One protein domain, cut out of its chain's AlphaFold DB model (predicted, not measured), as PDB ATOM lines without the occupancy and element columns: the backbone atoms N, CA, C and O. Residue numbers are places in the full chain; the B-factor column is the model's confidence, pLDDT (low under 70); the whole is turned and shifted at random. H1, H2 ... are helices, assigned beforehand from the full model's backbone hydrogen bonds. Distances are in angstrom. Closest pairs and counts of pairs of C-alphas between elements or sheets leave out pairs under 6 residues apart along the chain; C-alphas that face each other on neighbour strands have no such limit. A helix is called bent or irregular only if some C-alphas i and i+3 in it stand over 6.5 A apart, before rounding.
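This is residues 6 to 53 of the 473 residues of the protein "SAP domain-containing protein" of Lobosporangium transversale (UniProt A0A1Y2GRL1). One long helix, H2, makes the longest axis, and two shorter helices pack on different parts of it: H1 on its first half, and H3 folded back along its later part after a tight link. H1 and H3 have no contact with each other, and residues 41 to 46, where the chain turns from H2 into H3, stick out. The printed part has 48 residues, with three named helices in the order H1, H2, H3 and no named strand, and its class is all helix. It is compact, with a radius of gyration of the C-alphas of 9.9 A and spans of 26 by 20 by 14 A.

Start at Ser 6 and go to C-alpha 10 at (211.725, -5.928, -20.901), where H1 begins; it covers residues 10 to 19 and is 14.3 A long. Find C-alpha 28 at (210.230, -9.740, -24.164); from there H2 runs to residue 45, 25.4 A away. It is irregular, with C-alphas 41 and 44 7.6 A apart, and has a kink of 41 degrees near residue 39. H3, residues 47 to 53, ends at C-alpha 53 at (224.553, -14.833, -24.099).

Look first at Lys 10 and Arg 28, the closest C-alphas of H1 and H2, 5.2 A apart. H2 touches H1 with residues 28 to 35 alone. The two run the same way at a shallow tilt of 33 degrees, only just short of steep. H2 touches H3 with residues 36 to 43 alone, and their closest C-alphas, those of Gly 43 and Leu 49, are 6.3 A apart. H2 and H3 form a helical hairpin, running opposite ways at a shallow tilt of 28 degrees. H1 and H3 are apart. In H1 every O i to N i+4 pair is within hydrogen-bond range; in H2 12 of 14 are, and in H3 0 of 3, beside 3 of 4 O i to N i+3 pairs.

The two C-alphas farthest apart, those of Arg 27 and Ser 45, are 27.4 A apart. The printed part has no cut; the link from H1 to H2 is short, with 8 residues. Read the B-factor column at residues 43 to 53: there pLDDT is under 70, while the mean of the printed part is 84.6.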
ATOM      1  N   SER A   6     217.892 -13.701 -20.556       83.31
ATOM      2  CA  SER A   6     216.692 -14.365 -20.021       83.31
ATOM      3  C   SER A   6     216.241 -13.865 -18.645       83.31
ATOM      4  O   SER A   6     215.087 -14.067 -18.262       83.31
ATOM      5  N   LYS A   7     217.106 -13.167 -17.896       85.44
ATOM      6  CA  LYS A   7     216.787 -12.588 -16.577       85.44
ATOM      7  C   LYS A   7     216.557 -11.076 -16.612       85.44
ATOM      8  O   LYS A   7     216.072 -10.528 -15.627       85.44
ATOM      9  N   ARG A   8     216.845 -10.405 -17.732       87.69
ATOM     10  CA  ARG A   8     216.682  -8.948 -17.873       87.69
ATOM     11  C   ARG A   8     215.226  -8.537 -18.027       87.69
ATOM     12  O   ARG A   8     214.449  -9.225 -18.694       87.69
ATOM     13  N   ARG A   9     214.849  -7.401 -17.437       92.25
ATOM     14  CA  ARG A   9     213.498  -6.837 -17.599       92.25
ATOM     15  C   ARG A   9     213.290  -6.391 -19.050       92.25
ATOM     16  O   ARG A   9     214.242  -6.046 -19.743       92.25
ATOM     17  N   LYS A  10     212.036  -6.350 -19.519       90.88
ATOM     18  CA  LYS A  10     211.725  -5.928 -20.901       90.88
ATOM     19  C   LYS A  10     212.288  -4.535 -21.229       90.88
ATOM     20  O   LYS A  10     212.819  -4.353 -22.314       90.88
ATOM     21  N   ALA A  11     212.228  -3.589 -20.290       91.75
ATOM     22  CA  ALA A  11     212.785  -2.245 -20.471       91.75
ATOM     23  C   ALA A  11     214.307  -2.259 -20.722       91.75
ATOM     24  O   ALA A  11     214.786  -1.583 -21.625       91.75
ATOM     25  N   GLU A  12     215.050  -3.095 -19.993       90.88
ATOM     26  CA  GLU A  12     216.503  -3.249 -20.163       90.88
ATOM     27  C   GLU A  12     216.853  -3.884 -21.516       90.88
ATOM     28  O   GLU A  12     217.858  -3.535 -22.131       90.88
ATOM     29  N   LEU A  13     216.022  -4.816 -21.995       91.00
ATOM     30  CA  LEU A  13     216.176  -5.411 -23.323       91.00
ATOM     31  C   LEU A  13     215.868  -4.404 -24.435       91.00
ATOM     32  O   LEU A  13     216.563  -4.398 -25.441       91.00
ATOM     33  N   ILE A  14     214.880  -3.526 -24.248       93.12
ATOM     34  CA  ILE A  14     214.584  -2.438 -25.191       93.12
ATOM     35  C   ILE A  14     215.761  -1.464 -25.268       93.12
ATOM     36  O   ILE A  14     216.187  -1.106 -26.365       93.12
ATOM     37  N   GLU A  15     216.317  -1.058 -24.125       92.62
ATOM     38  CA  GLU A  15     217.480  -0.168 -24.085       92.62
ATOM     39  C   GLU A  15     218.687  -0.801 -24.793       92.62
ATOM     40  O   GLU A  15     219.361  -0.149 -25.592       92.62
ATOM     41  N   LEU A  16     218.925  -2.093 -24.558       89.75
ATOM     42  CA  LEU A  16     220.013  -2.828 -25.193       89.75
ATOM     43  C   LEU A  16     219.785  -3.011 -26.702       89.75
ATOM     44  O   LEU A  16     220.705  -2.783 -27.481       89.75
ATOM     45  N   ALA A  17     218.564  -3.337 -27.128       91.56
ATOM     46  CA  ALA A  17     218.195  -3.399 -28.542       91.56
ATOM     47  C   ALA A  17     218.386  -2.038 -29.230       91.56
ATOM     48  O   ALA A  17     218.939  -1.984 -30.324       91.56
ATOM     49  N   THR A  18     218.031  -0.938 -28.562       93.38
ATOM     50  CA  THR A  18     218.207   0.424 -29.088       93.38
ATOM     51  C   THR A  18     219.687   0.760 -29.266       93.38
ATOM     52  O   THR A  18     220.080   1.265 -30.314       93.38
ATOM     53  N   LYS A  19     220.533   0.420 -28.282       91.50
ATOM     54  CA  LYS A  19     221.995   0.598 -28.369       91.50
ATOM     55  C   LYS A  19     222.623  -0.216 -29.504       91.50
ATOM     56  O   LYS A  19     223.603   0.229 -30.089       91.50
ATOM     57  N   LEU A  20     222.045  -1.373 -29.825       88.50
ATOM     58  CA  LEU A  20     222.470  -2.236 -30.931       88.50
ATOM     59  C   LEU A  20     221.818  -1.871 -32.280       88.50
ATOM     60  O   LEU A  20     222.070  -2.546 -33.276       88.50
ATOM     61  N   GLY A  21     220.967  -0.838 -32.336       92.31
ATOM     62  CA  GLY A  21     220.252  -0.449 -33.557       92.31
ATOM     63  C   GLY A  21     219.218  -1.480 -34.033       92.31
ATOM     64  O   GLY A  21     218.905  -1.542 -35.220       92.31
ATOM     65  N   LEU A  22     218.703  -2.310 -33.125       92.75
ATOM     66  CA  LEU A  22     217.701  -3.339 -33.395       92.75
ATOM     67  C   LEU A  22     216.283  -2.816 -33.146       92.75
ATOM     68  O   LEU A  22     216.056  -1.909 -32.346       92.75
ATOM     69  N   ALA A  23     215.308  -3.442 -33.801       93.31
ATOM     70  CA  ALA A  23     213.896  -3.161 -33.568       93.31
ATOM     71  C   ALA A  23     213.464  -3.563 -32.139       93.31
ATOM     72  O   ALA A  23     213.883  -4.596 -31.612       93.31
ATOM     73  N   THR A  24     212.630  -2.728 -31.511       94.69
ATOM     74  CA  THR A  24     212.257  -2.799 -30.080       94.69
ATOM     75  C   THR A  24     210.806  -3.233 -29.830       94.69
ATOM     76  O   THR A  24     210.361  -3.308 -28.683       94.69
ATOM     77  N   ASP A  25     210.056  -3.513 -30.891       92.38
ATOM     78  CA  ASP A  25     208.657  -3.943 -30.878       92.38
ATOM     79  C   ASP A  25     208.489  -5.404 -30.411       92.38
ATOM     80  O   ASP A  25     209.442  -6.164 -30.386       92.38
ATOM     81  N   GLY A  26     207.290  -5.838 -30.018       91.38
ATOM     82  CA  GLY A  26     207.028  -7.254 -29.692       91.38
ATOM     83  C   GLY A  26     207.191  -7.664 -28.218       91.38
ATOM     84  O   GLY A  26     207.197  -6.833 -27.294       91.38
ATOM     85  N   ARG A  27     207.201  -8.981 -27.969       91.19
ATOM     86  CA  ARG A  27     207.299  -9.563 -26.620       91.19
ATOM     87  C   ARG A  27     208.744  -9.546 -26.124       91.19
ATOM     88  O   ARG A  27     209.683  -9.278 -26.866       91.19
ATOM     89  N   ARG A  28     208.915  -9.769 -24.821       92.75
ATOM     90  CA  ARG A  28     210.230  -9.740 -24.164       92.75
ATOM     91  C   ARG A  28     211.173 -10.770 -24.790       92.75
ATOM     92  O   ARG A  28     212.341 -10.471 -25.013       92.75
ATOM     93  N   GLU A  29     210.638 -11.947 -25.080       92.19
ATOM     94  CA  GLU A  29     211.332 -13.082 -25.675       92.19
ATOM     95  C   GLU A  29     211.785 -12.744 -27.104       92.19
ATOM     96  O   GLU A  29     212.965 -12.878 -27.405       92.19
ATOM     97  N   ASP A  30     210.910 -12.144 -27.919       91.75
ATOM     98  CA  ASP A  30     211.227 -11.727 -29.297       91.75
ATOM     99  C   ASP A  30     212.369 -10.691 -29.356       91.75
ATOM    100  O   ASP A  30     213.174 -10.656 -30.290       91.75
ATOM    101  N   ILE A  31     212.436  -9.789 -28.368       92.06
ATOM    102  CA  ILE A  31     213.522  -8.805 -28.249       92.06
ATOM    103  C   ILE A  31     214.817  -9.505 -27.809       92.06
ATOM    104  O   ILE A  31     215.875  -9.244 -28.381       92.06
ATOM    105  N   ALA A  32     214.744 -10.416 -26.833       92.12
ATOM    106  CA  ALA A  32     215.900 -11.182 -26.366       92.12
ATOM    107  C   ALA A  32     216.500 -12.067 -27.472       92.12
ATOM    108  O   ALA A  32     217.721 -12.114 -27.611       92.12
ATOM    109  N   ASP A  33     215.659 -12.714 -28.281       91.81
ATOM    110  CA  ASP A  33     216.087 -13.570 -29.386       91.81
ATOM    111  C   ASP A  33     216.767 -12.755 -30.492       91.81
ATOM    112  O   ASP A  33     217.855 -13.117 -30.933       91.81
ATOM    113  N   ARG A  34     216.224 -11.584 -30.859       92.31
ATOM    114  CA  ARG A  34     216.881 -10.675 -31.821       92.31
ATOM    115  C   ARG A  34     218.237 -10.179 -31.339       92.31
ATOM    116  O   ARG A  34     219.175 -10.094 -32.130       92.31
ATOM    117  N   ILE A  35     218.357  -9.868 -30.049       91.06
ATOM    118  CA  ILE A  35     219.641  -9.501 -29.443       91.06
ATOM    119  C   ILE A  35     220.610 -10.689 -29.512       91.06
ATOM    120  O   ILE A  35     221.761 -10.507 -29.902       91.06
ATOM    121  N   ARG A  36     220.158 -11.905 -29.177       90.75
ATOM    122  CA  ARG A  36     220.988 -13.118 -29.233       90.75
ATOM    123  C   ARG A  36     221.477 -13.393 -30.658       90.75
ATOM    124  O   ARG A  36     222.661 -13.668 -30.851       90.75
ATOM    125  N   ASP A  37     220.607 -13.245 -31.649       89.75
ATOM    126  CA  ASP A  37     220.945 -13.399 -33.065       89.75
ATOM    127  C   ASP A  37     221.950 -12.347 -33.532       89.75
ATOM    128  O   ASP A  37     222.904 -12.672 -34.240       89.75
ATOM    129  N   HIS A  38     221.768 -11.088 -33.123       88.25
ATOM    130  CA  HIS A  38     222.694 -10.013 -33.458       88.25
ATOM    131  C   HIS A  38     224.079 -10.255 -32.853       88.25
ATOM    132  O   HIS A  38     225.078 -10.154 -33.562       88.25
ATOM    133  N   ILE A  39     224.148 -10.658 -31.580       88.00
ATOM    134  CA  ILE A  39     225.411 -11.012 -30.917       88.00
ATOM    135  C   ILE A  39     226.044 -12.237 -31.586       88.00
ATOM    136  O   ILE A  39     227.250 -12.275 -31.775       88.00
ATOM    137  N   THR A  40     225.265 -13.223 -32.027       85.06
ATOM    138  CA  THR A  40     225.825 -14.399 -32.716       85.06
ATOM    139  C   THR A  40     226.386 -14.040 -34.096       85.06
ATOM    140  O   THR A  40     227.414 -14.573 -34.507       85.06
ATOM    141  N   LYS A  41     225.737 -13.118 -34.819       83.56
ATOM    142  CA  LYS A  41     226.145 -12.698 -36.171       83.56
ATOM    143  C   LYS A  41     227.278 -11.671 -36.177       83.56
ATOM    144  O   LYS A  41     228.109 -11.705 -37.079       83.56
ATOM    145  N   HIS A  42     227.313 -10.771 -35.194       79.25
ATOM    146  CA  HIS A  42     228.223  -9.620 -35.161       79.25
ATOM    147  C   HIS A  42     229.128  -9.574 -33.920       79.25
ATOM    148  O   HIS A  42     230.065  -8.789 -33.881       79.25
ATOM    149  N   GLY A  43     228.915 -10.426 -32.917       67.25
ATOM    150  CA  GLY A  43     229.657 -10.417 -31.647       67.25
ATOM    151  C   GLY A  43     231.118 -10.862 -31.738       67.25
ATOM    152  O   GLY A  43     231.851 -10.721 -30.765       67.25
ATOM    153  N   SER A  44     231.588 -11.310 -32.908       60.50
ATOM    154  CA  SER A  44     233.020 -11.537 -33.152       60.50
ATOM    155  C   SER A  44     233.852 -10.250 -33.074       60.50
ATOM    156  O   SER A  44     235.053 -10.327 -32.827       60.50
ATOM    157  N   SER A  45     233.228  -9.074 -33.233       61.78
ATOM    158  CA  SER A  45     233.895  -7.775 -33.092       61.78
ATOM    159  C   SER A  45     233.843  -7.182 -31.679       61.78
ATOM    160  O   SER A  45     234.569  -6.227 -31.420       61.78
ATOM    161  N   ASP A  46     233.023  -7.718 -30.765       63.47
ATOM    162  CA  ASP A  46     232.916  -7.219 -29.385       63.47
ATOM    163  C   ASP A  46     232.768  -8.375 -28.370       63.47
ATOM    164  O   ASP A  46     231.656  -8.846 -28.096       63.47
ATOM    165  N   PRO A  47     233.888  -8.827 -27.771       65.50
ATOM    166  CA  PRO A  47     233.908  -9.929 -26.809       65.50
ATOM    167  C   PRO A  47     233.045  -9.687 -25.562       65.50
ATOM    168  O   PRO A  47     232.616 -10.647 -24.922       65.50
ATOM    169  N   SER A  48     232.763  -8.426 -25.213       66.25
ATOM    170  CA  SER A  48     231.985  -8.079 -24.017       66.25
ATOM    171  C   SER A  48     230.501  -8.449 -24.139       66.25
ATOM    172  O   SER A  48     229.831  -8.712 -23.138       66.25
ATOM    173  N   LEU A  49     229.988  -8.550 -25.370       66.12
ATOM    174  CA  LEU A  49     228.605  -8.940 -25.647       66.12
ATOM    175  C   LEU A  49     228.389 -10.454 -25.551       66.12
ATOM    176  O   LEU A  49     227.280 -10.897 -25.245       66.12
ATOM    177  N   HIS A  50     229.436 -11.262 -25.741       66.62
ATOM    178  CA  HIS A  50     229.334 -12.718 -25.622       66.62
ATOM    179  C   HIS A  50     228.972 -13.164 -24.198       66.62
ATOM    180  O   HIS A  50     228.186 -14.103 -24.033       66.62
ATOM    181  N   GLU A  51     229.429 -12.444 -23.168       67.38
ATOM    182  CA  GLU A  51     229.077 -12.727 -21.770       67.38
ATOM    183  C   GLU A  51     227.569 -12.603 -21.488       67.38
ATOM    184  O   GLU A  51     227.052 -13.270 -20.595       67.38
ATOM    185  N   LEU A  52     226.831 -11.801 -22.268       65.81
ATOM    186  CA  LEU A  52     225.379 -11.633 -22.119       65.81
ATOM    187  C   LEU A  52     224.581 -12.852 -22.594       65.81
ATOM    188  O   LEU A  52     223.444 -13.055 -22.158       65.81
ATOM    189  N   THR A  53     225.174 -13.645 -23.490       68.88
ATOM    190  CA  THR A  53     224.553 -14.833 -24.099       68.88
ATOM    191  C   THR A  53     224.883 -16.131 -23.371       68.88
ATOM    192  O   THR A  53     224.181 -17.124 -23.564       68.88
TER     193      THR A  53